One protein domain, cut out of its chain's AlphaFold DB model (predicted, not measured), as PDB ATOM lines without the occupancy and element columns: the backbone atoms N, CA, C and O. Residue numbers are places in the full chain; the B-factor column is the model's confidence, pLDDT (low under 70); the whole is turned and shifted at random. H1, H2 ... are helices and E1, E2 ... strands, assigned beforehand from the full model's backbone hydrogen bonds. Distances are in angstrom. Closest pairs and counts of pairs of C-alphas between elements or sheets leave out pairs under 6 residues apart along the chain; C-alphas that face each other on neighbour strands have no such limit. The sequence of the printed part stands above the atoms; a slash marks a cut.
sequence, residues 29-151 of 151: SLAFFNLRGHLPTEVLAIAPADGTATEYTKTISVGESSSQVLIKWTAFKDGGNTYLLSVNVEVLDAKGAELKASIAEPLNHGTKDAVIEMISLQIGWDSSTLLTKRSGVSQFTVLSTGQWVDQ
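AT A GLANCE: This is residues 29 to 151 of the 151 residues of an uncharacterized protein of Gammaproteobacteria bacterium (UniProt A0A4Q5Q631). The domain is an elongated sandwich of two twisted sheets, face to face, with their strands nearly aligned: E1, E4, E3 and E2 form one sheet, and E5, E6, E7 and E8 the other. The long strands E3, E4, E6 and E7 run along the length of the body, while the short helix H1 and the long loop of residues 104 to 117 lie toward one end. The printed part has 123 residues with one named helix and eight named strands, in the order E1 H1 E2 E3 E4 E5 E6 E7 E8; both sheets are antiparallel in the orders just given, and the class is mostly strand. It is compact, with a radius of gyration of the C-alphas of 15.8 A, and a rod in outline, spanning 55 by 27 by 21 A.

HOW THE PARTS SIT: E1, residues 29 to 34, is an edge strand and the antiparallel neighbour of E4, residues 81 to 93; N 33 and O 87 are 2.8 A apart. H1, residues 41 to 46, only grazes this sheet with residues 43 to 46; 1 of its 2 O i to N i+4 pairs is within hydrogen-bond range. E2, residues 54 to 62, E3, residues 67 to 78, and E4 form a meander, each strand the antiparallel neighbour of the one before, with N 58 and O 71 at 2.8 A and N 72 and O 88 at 2.8 A. E5, residues 97 to 103, E6, residues 118 to 128, E7, residues 133 to 143, and E8, residues 148 to 150, form a second meander. Its pairs include N 100 and O 124 at 2.9 A, N 123 and O 138 at 2.8 A, and N 141 and O 149 at 2.9 A. The facing parts of the two sheets are 10.5 A centre to centre, their best planes 18 degrees apart. Between the sheets, the closest C-alphas of E1 and E5 are those of Ala 31 and Ala 101, 6.1 A apart.

IN THESE COORDINATES: E1 begins at C-alpha 29, (48.371, -11.066, 7.353). From first to last C-alpha, E2 measures 25.4 A, E3 36.1 A, E4 35.4 A, E5 19.6 A, E6 32.7 A and E7 33.4 A. E4 begins at C-alpha 81, (21.112, -8.532, 17.830), and E8 ends at C-alpha 150, (29.567, -15.428, -2.639).

THE WHOLE: The two C-alphas farthest apart, those of Gly 79 and Leu 131, are 56.1 A apart. The printed part has no cut, and its one long link is E5 to E6. The mean pLDDT of the printed part is 88.6; residue 51 and residues 109 to 115 are under 70.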
ATOM      1  N   SER A  29      49.448 -12.063   7.307       96.81
ATOM      2  CA  SER A  29      48.371 -11.066   7.353       96.81
ATOM      3  C   SER A  29      48.391 -10.172   6.111       96.81
ATOM      4  O   SER A  29      49.407  -9.555   5.790       96.81
ATOM      5  N   LEU A  30      47.250 -10.116   5.425       96.88
ATOM      6  CA  LEU A  30      46.998  -9.242   4.285       96.88
ATOM      7  C   LEU A  30      46.365  -7.927   4.734       96.88
ATOM      8  O   LEU A  30      46.801  -6.854   4.322       96.88
ATOM      9  N   ALA A  31      45.308  -8.013   5.544       96.88
ATOM     10  CA  ALA A  31      44.573  -6.856   6.033       96.88
ATOM     11  C   ALA A  31      43.818  -7.182   7.321       96.88
ATOM     12  O   ALA A  31      43.318  -8.291   7.497       96.88
ATOM     13  N   PHE A  32      43.672  -6.171   8.173       96.06
ATOM     14  CA  PHE A  32      42.830  -6.213   9.360       96.06
ATOM     15  C   PHE A  32      41.880  -5.019   9.351       96.06
ATOM     16  O   PHE A  32      42.308  -3.873   9.203       96.06
ATOM     17  N   PHE A  33      40.596  -5.294   9.539       94.50
ATOM     18  CA  PHE A  33      39.531  -4.308   9.591       94.50
ATOM     19  C   PHE A  33      38.899  -4.334  10.976       94.50
ATOM     20  O   PHE A  33      38.271  -5.320  11.366       94.50
ATOM     21  N   ASN A  34      39.066  -3.240  11.717       93.12
ATOM     22  CA  ASN A  34      38.417  -3.048  13.007       93.12
ATOM     23  C   ASN A  34      37.050  -2.392  12.794       93.12
ATOM     24  O   ASN A  34      36.976  -1.233  12.393       93.12
ATOM     25  N   LEU A  35      35.979  -3.128  13.080       91.56
ATOM     26  CA  LEU A  35      34.604  -2.667  12.889       91.56
ATOM     27  C   LEU A  35      34.013  -2.048  14.162       91.56
ATOM     28  O   LEU A  35      32.956  -1.429  14.110       91.56
ATOM     29  N   ARG A  36      34.717  -2.124  15.299       89.50
ATOM     30  CA  ARG A  36      34.252  -1.563  16.579       89.50
ATOM     31  C   ARG A  36      33.986  -0.063  16.522       89.50
ATOM     32  O   ARG A  36      33.102   0.415  17.221       89.50
ATOM     33  N   GLY A  37      34.733   0.668  15.692       85.44
ATOM     34  CA  GLY A  37      34.555   2.112  15.503       85.44
ATOM     35  C   GLY A  37      33.210   2.503  14.881       85.44
ATOM     36  O   GLY A  37      32.843   3.670  14.926       85.44
ATOM     37  N   HIS A  38      32.477   1.535  14.329       85.81
ATOM     38  CA  HIS A  38      31.160   1.733  13.729       85.81
ATOM     39  C   HIS A  38      30.014   1.262  14.645       85.81
ATOM     40  O   HIS A  38      28.849   1.360  14.262       85.81
ATOM     41  N   LEU A  39      30.319   0.748  15.844       85.38
ATOM     42  CA  LEU A  39      29.302   0.337  16.812       85.38
ATOM     43  C   LEU A  39      28.714   1.552  17.553       85.38
ATOM     44  O   LEU A  39      29.444   2.502  17.846       85.38
ATOM     45  N   PRO A  40      27.425   1.509  17.940       84.50
ATOM     46  CA  PRO A  40      26.844   2.454  18.887       84.50
ATOM     47  C   PRO A  40      27.622   2.473  20.205       84.50
ATOM     48  O   PRO A  40      28.173   1.455  20.623       84.50
ATOM     49  N   THR A  41      27.630   3.612  20.900       85.75
ATOM     50  CA  THR A  41      28.438   3.799  22.123       85.75
ATOM     51  C   THR A  41      28.056   2.796  23.216       85.75
ATOM     52  O   THR A  41      28.916   2.167  23.828       85.75
ATOM     53  N   GLU A  42      26.759   2.604  23.426       86.25
ATOM     54  CA  GLU A  42      26.173   1.644  24.359       86.25
ATOM     55  C   GLU A  42      26.550   0.190  24.041       86.25
ATOM     56  O   GLU A  42      26.866  -0.576  24.948       86.25
ATOM     57  N   VAL A  43      26.592  -0.169  22.758       87.56
ATOM     58  CA  VAL A  43      26.997  -1.499  22.282       87.56
ATOM     59  C   VAL A  43      28.504  -1.688  22.463       87.56
ATOM     60  O   VAL A  43      28.957  -2.731  22.929       87.56
ATOM     61  N   LEU A  44      29.299  -0.664  22.151       87.88
ATOM     62  CA  LEU A  44      30.749  -0.685  22.323       87.88
ATOM     63  C   LEU A  44      31.151  -0.855  23.796       87.88
ATOM     64  O   LEU A  44      32.132  -1.539  24.078       87.88
ATOM     65  N   ALA A  45      30.390  -0.273  24.729       89.12
ATOM     66  CA  ALA A  45      30.656  -0.358  26.166       89.12
ATOM     67  C   ALA A  45      30.556  -1.787  26.728       89.12
ATOM     68  O   ALA A  45      31.200  -2.099  27.729       89.12
ATOM     69  N   ILE A  46      29.759  -2.646  26.089       89.62
ATOM     70  CA  ILE A  46      29.561  -4.047  26.484       89.62
ATOM     71  C   ILE A  46      30.250  -5.037  25.543       89.62
ATOM     72  O   ILE A  46      30.328  -6.225  25.859       89.62
ATOM     73  N   ALA A  47      30.729  -4.574  24.384       87.75
ATOM     74  CA  ALA A  47      31.350  -5.430  23.392       87.75
ATOM     75  C   ALA A  47      32.568  -6.142  24.014       87.75
ATOM     76  O   ALA A  47      33.476  -5.474  24.526       87.75
ATOM     77  N   PRO A  48      32.629  -7.488  23.954       87.56
ATOM     78  CA  PRO A  48      33.761  -8.246  24.481       87.56
ATOM     79  C   PRO A  48      35.055  -7.793  23.810       87.56
ATOM     80  O   PRO A  48      34.999  -7.257  22.711       87.56
ATOM     81  N   ALA A  49      36.225  -8.038  24.400       81.88
ATOM     82  CA  ALA A  49      37.481  -7.967  23.646       81.88
ATOM     83  C   ALA A  49      37.514  -9.073  22.568       81.88
ATOM     84  O   ALA A  49      36.820 -10.081  22.705       81.88
ATOM     85  N   ASP A  50      38.314  -8.911  21.506       71.06
ATOM     86  CA  ASP A  50      38.308  -9.854  20.368       71.06
ATOM     87  C   ASP A  50      38.582 -11.304  20.815       71.06
ATOM     88  O   ASP A  50      37.959 -12.228  20.310       71.06
ATOM     89  N   GLY A  51      39.417 -11.505  21.844       67.50
ATOM     90  CA  GLY A  51      39.746 -12.834  22.382       67.50
ATOM     91  C   GLY A  51      38.614 -13.558  23.126       67.50
ATOM     92  O   GLY A  51      38.776 -14.722  23.478       67.50
ATOM     93  N   THR A  52      37.487 -12.893  23.389       80.38
ATOM     94  CA  THR A  52      36.296 -13.499  24.017       80.38
ATOM     95  C   THR A  52      35.067 -13.454  23.108       80.38
ATOM     96  O   THR A  52      33.991 -13.902  23.503       80.38
ATOM     97  N   ALA A  53      35.205 -12.888  21.909       88.75
ATOM     98  CA  ALA A  53      34.172 -12.881  20.886       88.75
ATOM     99  C   ALA A  53      34.093 -14.244  20.178       88.75
ATOM    100  O   ALA A  53      35.027 -15.044  20.225       88.75
ATOM    101  N   THR A  54      32.971 -14.518  19.512       93.94
ATOM    102  CA  THR A  54      32.860 -15.726  18.684       93.94
ATOM    103  C   THR A  54      33.660 -15.510  17.408       93.94
ATOM    104  O   THR A  54      33.385 -14.562  16.674       93.94
ATOM    105  N   GLU A  55      34.644 -16.369  17.152       95.75
ATOM    106  CA  GLU A  55      35.433 -16.351  15.921       95.75
ATOM    107  C   GLU A  55      34.829 -17.295  14.876       95.75
ATOM    108  O   GLU A  55      34.441 -18.429  15.169       95.75
ATOM    109  N   TYR A  56      34.795 -16.823  13.636       96.38
ATOM    110  CA  TYR A  56      34.435 -17.579  12.450       96.38
ATOM    111  C   TYR A  56      35.571 -17.510  11.440       96.38
ATOM    112  O   TYR A  56      36.280 -16.506  11.352       96.38
ATOM    113  N   THR A  57      35.727 -18.566  10.646       97.00
ATOM    114  CA  THR A  57      36.797 -18.651   9.650       97.00
ATOM    115  C   THR A  57      36.314 -19.269   8.347       97.00
ATOM    116  O   THR A  57      35.527 -20.216   8.364       97.00
ATOM    117  N   LYS A  58      36.852 -18.806   7.219       97.06
ATOM    118  CA  LYS A  58      36.602 -19.365   5.890       97.06
ATOM    119  C   LYS A  58      37.860 -19.287   5.030       97.06
ATOM    120  O   LYS A  58      38.412 -18.208   4.845       97.06
ATOM    121  N   THR A  59      38.272 -20.415   4.462       97.19
ATOM    122  CA  THR A  59      39.294 -20.444   3.405       97.19
ATOM    123  C   THR A  59      38.629 -20.343   2.040       97.19
ATOM    124  O   THR A  59      37.623 -21.018   1.793       97.19
ATOM    125  N   ILE A  60      39.197 -19.524   1.160       95.00
ATOM    126  CA  ILE A  60      38.730 -19.311  -0.209       95.00
ATOM    127  C   ILE A  60      39.888 -19.328  -1.210       95.00
ATOM    128  O   ILE A  60      41.030 -19.015  -0.870       95.00
ATOM    129  N   SER A  61      39.552 -19.644  -2.459       95.69
ATOM    130  CA  SER A  61      40.431 -19.480  -3.617       95.69
ATOM    131  C   SER A  61      40.080 -18.178  -4.333       95.69
ATOM    132  O   SER A  61      38.910 -17.956  -4.645       95.69
ATOM    133  N   VAL A  62      41.072 -17.343  -4.637       93.12
ATOM    134  CA  VAL A  62      40.894 -16.098  -5.398       93.12
ATOM    135  C   VAL A  62      41.737 -16.100  -6.669       93.12
ATOM    136  O   VAL A  62      42.864 -16.599  -6.696       93.12
ATOM    137  N   GLY A  63      41.170 -15.520  -7.724       88.56
ATOM    138  CA  GLY A  63      41.800 -15.414  -9.036       88.56
ATOM    139  C   GLY A  63      42.036 -16.743  -9.753       88.56
ATOM    140  O   GLY A  63      41.784 -17.833  -9.243       88.56
ATOM    141  N   GLU A  64      42.524 -16.648 -10.987       81.56
ATOM    142  CA  GLU A  64      42.751 -17.822 -11.841       81.56
ATOM    143  C   GLU A  64      43.884 -18.720 -11.327       81.56
ATOM    144  O   GLU A  64      43.830 -19.940 -11.473       81.56
ATOM    145  N   SER A  65      44.890 -18.127 -10.677       80.00
ATOM    146  CA  SER A  65      45.982 -18.841 -10.007       80.00
ATOM    147  C   SER A  65      45.515 -19.633  -8.782       80.00
ATOM    148  O   SER A  65      46.293 -20.415  -8.240       80.00
ATOM    149  N   SER A  66      44.252 -19.470  -8.363       90.56
ATOM    150  CA  SER A  66      43.664 -20.116  -7.185       90.56
ATOM    151  C   SER A  66      44.456 -19.849  -5.903       90.56
ATOM    152  O   SER A  66      44.665 -20.752  -5.085       90.56
ATOM    153  N   SER A  67      44.895 -18.599  -5.729       94.75
ATOM    154  CA  SER A  67      45.576 -18.138  -4.521       94.75
ATOM    155  C   SER A  67      44.675 -18.379  -3.305       94.75
ATOM    156  O   SER A  67      43.476 -18.114  -3.359       94.75
ATOM    157  N   GLN A  68      45.224 -18.922  -2.222       97.88
ATOM    158  CA  GLN A  68      44.476 -19.309  -1.029       97.88
ATOM    159  C   GLN A  68      44.516 -18.199   0.017       97.88
ATOM    160  O   GLN A  68      45.592 -17.756   0.430       97.88
ATOM    161  N   VAL A  69      43.338 -17.795   0.485       97.44
ATOM    162  CA  VAL A  69      43.166 -16.766   1.514       97.44
ATOM    163  C   VAL A  69      42.275 -17.305   2.628       97.44
ATOM    164  O   VAL A  69      41.242 -17.917   2.365       97.44
ATOM    165  N   LEU A  70      42.671 -17.069   3.875       98.00
ATOM    166  CA  LEU A  70      41.883 -17.328   5.072       98.00
ATOM    167  C   LEU A  70      41.259 -16.023   5.557       98.00
ATOM    168  O   LEU A  70      41.956 -15.055   5.846       98.00
ATOM    169  N   ILE A  71      39.941 -16.009   5.674       97.69
ATOM    170  CA  ILE A  71      39.176 -14.900   6.229       97.69
ATOM    171  C   ILE A  71      38.737 -15.316   7.621       97.69
ATOM    172  O   ILE A  71      38.092 -16.352   7.777       97.69
ATOM    173  N   LYS A  72      39.078 -14.518   8.627       97.00
ATOM    174  CA  LYS A  72      38.627 -14.680  10.008       97.00
ATOM    175  C   LYS A  72      37.789 -13.475  10.379       97.00
ATOM    176  O   LYS A  72      38.177 -12.351  10.078       97.00
ATOM    177  N   TRP A  73      36.665 -13.674  11.038       96.12
ATOM    178  CA  TRP A  73      35.892 -12.563  11.568       96.12
ATOM    179  C   TRP A  73      35.353 -12.901  12.937       96.12
ATOM    180  O   TRP A  73      35.060 -14.055  13.240       96.12
ATOM    181  N   THR A  74      35.248 -11.878  13.768       95.81
ATOM    182  CA  THR A  74      34.706 -12.019  15.110       95.81
ATOM    183  C   THR A  74      33.365 -11.322  15.184       95.81
ATOM    184  O   THR A  74      33.147 -10.268  14.577       95.81
ATOM    185  N   ALA A  75      32.454 -11.928  15.929       93.88
ATOM    186  CA  ALA A  75      31.161 -11.350  16.210       93.88
ATOM    187  C   ALA A  75      30.790 -11.551  17.674       93.88
ATOM    188  O   ALA A  75      31.286 -12.453  18.359       93.88
ATOM    189  N   PHE A  76      29.873 -10.722  18.149       91.00
ATOM    190  CA  PHE A  76      29.236 -10.936  19.434       91.00
ATOM    191  C   PHE A  76      27.730 -10.757  19.334       91.00
ATOM    192  O   PHE A  76      27.208 -10.110  18.424       91.00
ATOM    193  N   LYS A  77      27.039 -11.368  20.289       89.19
ATOM    194  CA  LYS A  77      25.595 -11.287  20.421       89.19
ATOM    195  C   LYS A  77      25.263 -10.502  21.678       89.19
ATOM    196  O   LYS A  77      25.772 -10.834  22.747       89.19
ATOM    197  N   ASP A  78      24.384  -9.521  21.538       86.25
ATOM    198  CA  ASP A  78      23.765  -8.828  22.662       86.25
ATOM    199  C   ASP A  78      22.253  -8.764  22.453       86.25
ATOM    200  O   ASP A  78      21.752  -8.316  21.419       86.25
ATOM    201  N   GLY A  79      21.518  -9.317  23.417       83.06
ATOM    202  CA  GLY A  79      20.083  -9.547  23.295       83.06
ATOM    203  C   GLY A  79      19.705 -10.314  22.018       83.06
ATOM    204  O   GLY A  79      20.146 -11.444  21.782       83.06
ATOM    205  N   GLY A  80      18.832  -9.706  21.212       83.25
ATOM    206  CA  GLY A  80      18.371 -10.243  19.926       83.25
ATOM    207  C   GLY A  80      19.280  -9.924  18.735       83.25
ATOM    208  O   GLY A  80      19.069 -10.498  17.670       83.25
ATOM    209  N   ASN A  81      20.280  -9.058  18.910       86.25
ATOM    210  CA  ASN A  81      21.112  -8.532  17.830       86.25
ATOM    211  C   ASN A  81      22.480  -9.221  17.785       86.25
ATOM    212  O   ASN A  81      22.972  -9.753  18.782       86.25
ATOM    213  N   THR A  82      23.116  -9.184  16.617       88.69
ATOM    214  CA  THR A  82      24.467  -9.721  16.408       88.69
ATOM    215  C   THR A  82      25.322  -8.692  15.692       88.69
ATOM    216  O   THR A  82      24.854  -8.071  14.746       88.69
ATOM    217  N   TYR A  83      26.568  -8.535  16.122       90.25
ATOM    218  CA  TYR A  83      27.447  -7.460  15.677       90.25
ATOM    219  C   TYR A  83      28.790  -8.029  15.239       90.25
ATOM    220  O   TYR A  83      29.407  -8.792  15.986       90.25
ATOM    221  N   LEU A  84      29.270  -7.630  14.064       92.94
ATOM    222  CA  LEU A  84      30.650  -7.859  13.648       92.94
ATOM    223  C   LEU A  84      31.595  -6.913  14.397       92.94
ATOM    224  O   LEU A  84      31.334  -5.718  14.524       92.94
ATOM    225  N   LEU A  85      32.717  -7.454  14.863       93.12
ATOM    226  CA  LEU A  85      33.735  -6.711  15.606       93.12
ATOM    227  C   LEU A  85      35.003  -6.495  14.782       93.12
ATOM    228  O   LEU A  85      35.567  -5.399  14.789       93.12
ATOM    229  N   SER A  86      35.442  -7.515  14.047       94.62
ATOM    230  CA  SER A  86      36.625  -7.424  13.198       94.62
ATOM    231  C   SER A  86      36.573  -8.395  12.028       94.62
ATOM    232  O   SER A  86      35.961  -9.457  12.132       94.62
ATOM    233  N   VAL A  87      37.317  -8.085  10.968       96.25
ATOM    234  CA  VAL A  87      37.647  -9.019   9.884       96.25
ATOM    235  C   VAL A  87      39.158  -9.003   9.664       96.25
ATOM    236  O   VAL A  87      39.751  -7.944   9.492       96.25
ATOM    237  N   ASN A  88      39.788 -10.169   9.656       97.38
ATOM    238  CA  ASN A  88      41.193 -10.374   9.328       97.38
ATOM    239  C   ASN A  88      41.288 -11.248   8.078       97.38
ATOM    240  O   ASN A  88      40.578 -12.245   7.946       97.38
ATOM    241  N   VAL A  89      42.173 -10.875   7.167       98.00
ATOM    242  CA  VAL A  89      42.427 -11.588   5.922       98.00
ATOM    243  C   VAL A  89      43.888 -12.012   5.927       98.00
ATOM    244  O   VAL A  89      44.775 -11.177   6.086       98.00
ATOM    245  N   GLU A  90      44.146 -13.301   5.752       98.25
ATOM    246  CA  GLU A  90      45.479 -13.900   5.757       98.25
ATOM    247  C   GLU A  90      45.732 -14.625   4.436       98.25
ATOM    248  O   GLU A  90      44.923 -15.434   3.989       98.25
ATOM    249  N   VAL A  91      46.873 -14.366   3.808       98.00
ATOM    250  CA  VAL A  91      47.347 -15.135   2.660       98.00
ATOM    251  C   VAL A  91      47.920 -16.450   3.163       98.00
ATOM    252  O   VAL A  91      48.871 -16.452   3.943       98.00
ATOM    253  N   LEU A  92      47.365 -17.564   2.690       97.94
ATOM    254  CA  LEU A  92      47.921 -18.898   2.916       97.94
ATOM    255  C   LEU A  92      48.885 -19.291   1.792       97.94
ATOM    256  O   LEU A  92      49.899 -19.932   2.049       97.94
ATOM    257  N   ASP A  93      48.564 -18.903   0.557       96.62
ATOM    258  CA  ASP A  93      49.390 -19.144  -0.627       96.62
ATOM    259  C   ASP A  93      49.008 -18.155  -1.737       96.62
ATOM    260  O   ASP A  93      47.885 -18.190  -2.243       96.62
ATOM    261  N   ALA A  94      49.915 -17.259  -2.125       92.75
ATOM    262  CA  ALA A  94      49.623 -16.248  -3.136       92.75
ATOM    263  C   ALA A  94      49.733 -16.764  -4.576       92.75
ATOM    264  O   ALA A  94      49.214 -16.099  -5.474       92.75
ATOM    265  N   LYS A  95      50.336 -17.936  -4.823       92.31
ATOM    266  CA  LYS A  95      50.485 -18.527  -6.167       92.31
ATOM    267  C   LYS A  95      51.020 -17.537  -7.218       92.31
ATOM    268  O   LYS A  95      50.566 -17.534  -8.363       92.31
ATOM    269  N   GLY A  96      51.966 -16.683  -6.834       89.81
ATOM    270  CA  GLY A  96      52.560 -15.672  -7.714       89.81
ATOM    271  C   GLY A  96      51.680 -14.448  -7.997       89.81
ATOM    272  O   GLY A  96      51.973 -13.705  -8.932       89.81
ATOM    273  N   ALA A  97      50.600 -14.237  -7.238       92.81
ATOM    274  CA  ALA A  97      49.739 -13.065  -7.360       92.81
ATOM    275  C   ALA A  97      50.078 -11.980  -6.322       92.81
ATOM    276  O   ALA A  97      50.412 -12.268  -5.171       92.81
ATOM    277  N   GLU A  98      49.924 -10.714  -6.708       94.62
ATOM    278  CA  GLU A  98      49.794  -9.599  -5.773       94.62
ATOM    279  C   GLU A  98      48.324  -9.502  -5.347       94.62
ATOM    280  O   GLU A  98      47.432  -9.284  -6.169       94.62
ATOM    281  N   LEU A  99      48.070  -9.675  -4.055       96.00
ATOM    282  CA  LEU A  99      46.748  -9.632  -3.438       96.00
ATOM    283  C   LEU A  99      46.548  -8.329  -2.659       96.00
ATOM    284  O   LEU A  99      47.481  -7.814  -2.040       96.00
ATOM    285  N   LYS A 100      45.312  -7.825  -2.654       96.81
ATOM    286  CA  LYS A 100      44.858  -6.687  -1.840       96.81
ATOM    287  C   LYS A 100      43.467  -6.977  -1.304       96.81
ATOM    288  O   LYS A 100      42.633  -7.484  -2.044       96.81
ATOM    289  N   ALA A 101      43.207  -6.623  -0.052       97.00
ATOM    290  CA  ALA A 101      41.886  -6.749   0.549       97.00
ATOM    291  C   ALA A 101      41.319  -5.372   0.903       97.00
ATOM    292  O   ALA A 101      42.048  -4.483   1.344       97.00
ATOM    293  N   SER A 102      40.012  -5.216   0.738       96.62
ATOM    294  CA  SER A 102      39.251  -4.037   1.145       96.62
ATOM    295  C   SER A 102      37.841  -4.442   1.544       96.62
ATOM    296  O   SER A 102      37.330  -5.459   1.085       96.62
ATOM    297  N   ILE A 103      37.192  -3.633   2.373       93.62
ATOM    298  CA  ILE A 103      35.781  -3.795   2.721       93.62
ATOM    299  C   ILE A 103      34.971  -2.607   2.202       93.62
ATOM    300  O   ILE A 103      35.503  -1.503   2.079       93.62
ATOM    301  N   ALA A 104      33.702  -2.840   1.879       88.56
ATOM    302  CA  ALA A 104      32.726  -1.770   1.682       88.56
ATOM    303  C   ALA A 104      32.321  -1.152   3.033       88.56
ATOM    304  O   ALA A 104      32.733  -1.636   4.083       88.56
ATOM    305  N   GLU A 105      31.494  -0.104   3.015       81.69
ATOM    306  CA  GLU A 105      30.893   0.424   4.246       81.69
ATOM    307  C   GLU A 105      30.048  -0.660   4.952       81.69
ATOM    308  O   GLU A 105      29.326  -1.404   4.274       81.69
ATOM    309  N   PRO A 106      30.118  -0.768   6.291       80.69
ATOM    310  CA  PRO A 106      29.258  -1.647   7.082       80.69
ATOM    311  C   PRO A 106      27.766  -1.445   6.789       80.69
ATOM    312  O   PRO A 106      27.295  -0.312   6.706       80.69
ATOM    313  N   LEU A 107      27.014  -2.544   6.655       74.12
ATOM    314  CA  LEU A 107      25.575  -2.515   6.378       74.12
ATOM    315  C   LEU A 107      24.769  -3.133   7.529       74.12
ATOM    316  O   LEU A 107      25.172  -4.144   8.109       74.12
ATOM    317  N   ASN A 108      23.586  -2.563   7.781       71.38
ATOM    318  CA  ASN A 108      22.618  -3.053   8.768       71.38
ATOM    319  C   ASN A 108      21.388  -3.617   8.047       71.38
ATOM    320  O   ASN A 108      20.789  -2.931   7.213       71.38
ATOM    321  N   HIS A 109      20.960  -4.833   8.382       57.81
ATOM    322  CA  HIS A 109      19.813  -5.492   7.764       57.81
ATOM    323  C   HIS A 109      18.547  -5.320   8.623       57.81
ATOM    324  O   HIS A 109      17.931  -6.271   9.094       57.81
ATOM    325  N   GLY A 110      18.098  -4.067   8.764       49.06
ATOM    326  CA  GLY A 110      16.718  -3.777   9.181       49.06
ATOM    327  C   GLY A 110      16.505  -3.262  10.606       49.06
ATOM    328  O   GLY A 110      15.359  -3.195  11.048       49.06
ATOM    329  N   THR A 111      17.548  -2.831  11.311       51.44
ATOM    330  CA  THR A 111      17.415  -2.092  12.578       51.44
ATOM    331  C   THR A 111      17.671  -0.592  12.366       51.44
ATOM    332  O   THR A 111      18.426  -0.190  11.483       51.44
ATOM    333  N   LYS A 112      16.973   0.263  13.133       52.09
ATOM    334  CA  LYS A 112      17.151   1.732  13.094       52.09
ATOM    335  C   LYS A 112      18.495   2.185  13.686       52.09
ATOM    336  O   LYS A 112      18.928   3.293  13.383       52.09
ATOM    337  N   ASP A 113      19.123   1.332  14.492       50.94
ATOM    338  CA  ASP A 113      20.398   1.571  15.167       50.94
ATOM    339  C   ASP A 113      21.543   0.866  14.417       50.94
ATOM    340  O   ASP A 113      21.305  -0.059  13.642       50.94
ATOM    341  N   ALA A 114      22.790   1.310  14.611       54.25
ATOM    342  CA  ALA A 114      23.954   0.853  13.843       54.25
ATOM    343  C   ALA A 114      24.398  -0.595  14.169       54.25
ATOM    344  O   ALA A 114      25.447  -0.820  14.768       54.25
ATOM    345  N   VAL A 115      23.593  -1.601  13.821       67.62
ATOM    346  CA  VAL A 115      23.951  -3.017  13.987       67.62
ATOM    347  C   VAL A 115      24.723  -3.488  12.759       67.62
ATOM    348  O   VAL A 115      24.126  -3.793  11.731       67.62
ATOM    349  N   ILE A 116      26.050  -3.577  12.871       78.00
ATOM    350  CA  ILE A 116      26.894  -4.116  11.796       78.00
ATOM    351  C   ILE A 116      26.675  -5.625  11.691       78.00
ATOM    352  O   ILE A 116      27.359  -6.423  12.336       78.00
ATOM    353  N   GLU A 117      25.704  -6.022  10.883       84.69
ATOM    354  CA  GLU A 117      25.324  -7.426  10.706       84.69
ATOM    355  C   GLU A 117      26.073  -8.071   9.549       84.69
ATOM    356  O   GLU A 117      26.254  -9.287   9.523       84.69
ATOM    357  N   MET A 118      26.522  -7.269   8.582       89.50
ATOM    358  CA  MET A 118      27.267  -7.766   7.436       89.50
ATOM    359  C   MET A 118      28.268  -6.751   6.898       89.50
ATOM    360  O   MET A 118      28.088  -5.536   7.008       89.50
ATOM    361  N   ILE A 119      29.312  -7.270   6.262       91.56
ATOM    362  CA  ILE A 119      30.300  -6.468   5.544       91.56
ATOM    363  C   ILE A 119      30.637  -7.152   4.224       91.56
ATOM    364  O   ILE A 119      30.848  -8.369   4.177       91.56
ATOM    365  N   SER A 120      30.673  -6.367   3.145       93.81
ATOM    366  CA  SER A 120      31.149  -6.868   1.858       93.81
ATOM    367  C   SER A 120      32.668  -6.769   1.812       93.81
ATOM    368  O   SER A 120      33.226  -5.681   1.957       93.81
ATOM    369  N   LEU A 121      33.329  -7.907   1.636       95.50
ATOM    370  CA  LEU A 121      34.770  -8.035   1.488       95.50
ATOM    371  C   LEU A 121      35.112  -8.192   0.007       95.50
ATOM    372  O   LEU A 121      34.520  -9.004  -0.700       95.50
ATOM    373  N   GLN A 122      36.116  -7.454  -0.442       96.88
ATOM    374  CA  GLN A 122      36.686  -7.553  -1.774       96.88
ATOM    375  C   GLN A 122      38.155  -7.945  -1.674       96.88
ATOM    376  O   GLN A 122      38.916  -7.363  -0.901       96.88
ATOM    377  N   ILE A 123      38.556  -8.924  -2.482       96.56
ATOM    378  CA  ILE A 123      39.951  -9.327  -2.645       96.56
ATOM    379  C   ILE A 123      40.338  -9.120  -4.106       96.56
ATOM    380  O   ILE A 123      39.916  -9.860  -4.996       96.56
ATOM    381  N   GLY A 124      41.131  -8.079  -4.341       96.56
ATOM    382  CA  GLY A 124      41.762  -7.816  -5.623       96.56
ATOM    383  C   GLY A 124      42.994  -8.696  -5.807       96.56
ATOM    384  O   GLY A 124      43.764  -8.896  -4.867       96.56
ATOM    385  N   TRP A 125      43.192  -9.189  -7.024       95.75
ATOM    386  CA  TRP A 125      44.354  -9.983  -7.407       95.75
ATOM    387  C   TRP A 125      44.936  -9.468  -8.727       95.75
ATOM    388  O   TRP A 125      44.197  -9.140  -9.655       95.75
ATOM    389  N   ASP A 126      46.263  -9.401  -8.808       94.31
ATOM    390  CA  ASP A 126      47.039  -9.150 -10.027       94.31
ATOM    391  C   ASP A 126      48.036 -10.302 -10.185       94.31
ATOM    392  O   ASP A 126      48.871 -10.538  -9.314       94.31
ATOM    393  N   SER A 127      47.920 -11.057 -11.273       90.19
ATOM    394  CA  SER A 127      48.846 -12.122 -11.640       90.19
ATOM    395  C   SER A 127      49.595 -11.702 -12.895       90.19
ATOM    396  O   SER A 127      49.000 -11.426 -13.943       90.19
ATOM    397  N   SER A 128      50.917 -11.648 -12.787       84.81
ATOM    398  CA  SER A 128      51.801 -11.259 -13.880       84.81
ATOM    399  C   SER A 128      52.841 -12.352 -14.111       84.81
ATOM    400  O   SER A 128      53.628 -12.681 -13.228       84.81
ATOM    401  N   THR A 129      52.856 -12.905 -15.319       81.75
ATOM    402  CA  THR A 129      53.935 -13.759 -15.828       81.75
ATOM    403  C   THR A 129      54.805 -12.961 -16.803       81.75
ATOM    404  O   THR A 129      54.506 -11.810 -17.121       81.75
ATOM    405  N   LEU A 130      55.867 -13.570 -17.336       79.62
ATOM    406  CA  LEU A 130      56.705 -12.938 -18.365       79.62
ATOM    407  C   LEU A 130      55.930 -12.557 -19.643       79.62
ATOM    408  O   LEU A 130      56.391 -11.696 -20.385       79.62
ATOM    409  N   LEU A 131      54.789 -13.201 -19.919       84.19
ATOM    410  CA  LEU A 131      54.053 -13.057 -21.183       84.19
ATOM    411  C   LEU A 131      52.613 -12.565 -21.014       84.19
ATOM    412  O   LEU A 131      51.994 -12.142 -21.989       84.19
ATOM    413  N   THR A 132      52.054 -12.641 -19.810       84.75
ATOM    414  CA  THR A 132      50.647 -12.322 -19.559       84.75
ATOM    415  C   THR A 132      50.488 -11.547 -18.267       84.75
ATOM    416  O   THR A 132      51.140 -11.838 -17.269       84.75
ATOM    417  N   LYS A 133      49.570 -10.584 -18.282       89.31
ATOM    418  CA  LYS A 133      49.099  -9.888 -17.091       89.31
ATOM    419  C   LYS A 133      47.588 -10.040 -17.004       89.31
ATOM    420  O   LYS A 133      46.892  -9.818 -17.995       89.31
ATOM    421  N   ARG A 134      47.092 -10.450 -15.841       91.19
ATOM    422  CA  ARG A 134      45.667 -10.630 -15.553       91.19
ATOM    423  C   ARG A 134      45.359 -10.075 -14.176       91.19
ATOM    424  O   ARG A 134      46.190 -10.140 -13.280       91.19
ATOM    425  N   SER A 135      44.158  -9.550 -14.006       94.75
ATOM    426  CA  SER A 135      43.711  -9.025 -12.723       94.75
ATOM    427  C   SER A 135      42.206  -9.159 -12.583       94.75
ATOM    428  O   SER A 135      41.489  -9.151 -13.584       94.75
ATOM    429  N   GLY A 136      41.727  -9.199 -11.349       95.25
ATOM    430  CA  GLY A 136      40.305  -9.214 -11.049       95.25
ATOM    431  C   GLY A 136      40.026  -8.917  -9.585       95.25
ATOM    432  O   GLY A 136      40.936  -8.647  -8.802       95.25
ATOM    433  N   VAL A 137      38.745  -8.965  -9.230       96.00
ATOM    434  CA  VAL A 137      38.266  -8.823  -7.855       96.00
ATOM    435  C   VAL A 137      37.323  -9.976  -7.569       96.00
ATOM    436  O   VAL A 137      36.444 -10.273  -8.372       96.00
ATOM    437  N   SER A 138      37.523 -10.627  -6.431       94.75
ATOM    438  CA  SER A 138      36.557 -11.556  -5.858       94.75
ATOM    439  C   SER A 138      35.813 -10.838  -4.737       94.75
ATOM    440  O   SER A 138      36.453 -10.219  -3.884       94.75
ATOM    441  N   GLN A 139      34.482 -10.872  -4.765       94.88
ATOM    442  CA  GLN A 139      33.630 -10.158  -3.819       94.88
ATOM    443  C   GLN A 139      32.746 -11.128  -3.049       94.88
ATOM    444  O   GLN A 139      32.219 -12.094  -3.597       94.88
ATOM    445  N   PHE A 140      32.591 -10.843  -1.763       92.62
ATOM    446  CA  PHE A 140      31.910 -11.715  -0.831       92.62
ATOM    447  C   PHE A 140      31.250 -10.915   0.284       92.62
ATOM    448  O   PHE A 140      31.578  -9.745   0.493       92.62
ATOM    449  N   THR A 141      30.380 -11.559   1.051       93.62
ATOM    450  CA  THR A 141      29.773 -10.976   2.250       93.62
ATOM    451  C   THR A 141      29.941 -11.918   3.434       93.62
ATOM    452  O   THR A 141      29.525 -13.075   3.364       93.62
ATOM    453  N   VAL A 142      30.519 -11.421   4.533       93.38
ATOM    454  CA  VAL A 142      30.501 -12.114   5.836       93.38
ATOM    455  C   VAL A 142      29.367 -11.556   6.685       93.38
ATOM    456  O   VAL A 142      29.099 -10.353   6.657       93.38
ATOM    457  N   LEU A 143      28.715 -12.430   7.447       93.38
ATOM    458  CA  LEU A 143      27.651 -12.068   8.375       93.38
ATOM    459  C   LEU A 143      28.105 -12.282   9.823       93.38
ATOM    460  O   LEU A 143      28.844 -13.222  10.133       93.38
ATOM    461  N   SER A 144      27.588 -11.457  10.731       91.44
ATOM    462  CA  SER A 144      27.741 -11.575  12.189       91.44
ATOM    463  C   SER A 144      27.259 -12.922  12.743       91.44
ATOM    464  O   SER A 144      27.660 -13.326  13.830       91.44
ATOM    465  N   THR A 145      26.423 -13.642  11.992       91.31
ATOM    466  CA  THR A 145      25.922 -14.987  12.316       91.31
ATOM    467  C   THR A 145      26.908 -16.110  11.979       91.31
ATOM    468  O   THR A 145      26.609 -17.279  12.227       91.31
ATOM    469  N   GLY A 146      28.058 -15.786  11.378       90.50
ATOM    470  CA  GLY A 146      29.028 -16.764  10.877       90.50
ATOM    471  C   GLY A 146      28.713 -17.298   9.480       90.50
ATOM    472  O   GLY A 146      29.424 -18.167   8.976       90.50
ATOM    473  N   GLN A 147      27.660 -16.791   8.838       91.69
ATOM    474  CA  GLN A 147      27.343 -17.123   7.454       91.69
ATOM    475  C   GLN A 147      28.210 -16.335   6.468       91.69
ATOM    476  O   GLN A 147      28.768 -15.282   6.781       91.69
ATOM    477  N   TRP A 148      28.287 -16.866   5.252       91.12
ATOM    478  CA  TRP A 148      29.051 -16.324   4.139       91.12
ATOM    479  C   TRP A 148      28.242 -16.434   2.851       91.12
ATOM    480  O   TRP A 148      27.570 -17.447   2.638       91.12
ATOM    481  N   VAL A 149      28.334 -15.417   1.995       91.25
ATOM    482  CA  VAL A 149      27.667 -15.371   0.690       91.25
ATOM    483  C   VAL A 149      28.673 -14.946  -0.383       91.25
ATOM    484  O   VAL A 149      29.276 -13.879  -0.268       91.25
ATOM    485  N   ASP A 150      28.836 -15.778  -1.413       87.25
ATOM    486  CA  ASP A 150      29.567 -15.428  -2.639       87.25
ATOM    487  C   ASP A 150      28.689 -14.520  -3.519       87.25
ATOM    488  O   ASP A 150      27.480 -14.758  -3.616       87.25
ATOM    489  N   GLN A 151      29.278 -13.487  -4.134       79.44
ATOM    490  CA  GLN A 151      28.576 -12.555  -5.032       79.44
ATOM    491  C   GLN A 151      28.946 -12.751  -6.502       79.44
ATOM    492  O   GLN A 151      30.121 -13.075  -6.788       79.44
TER     493      GLN A 151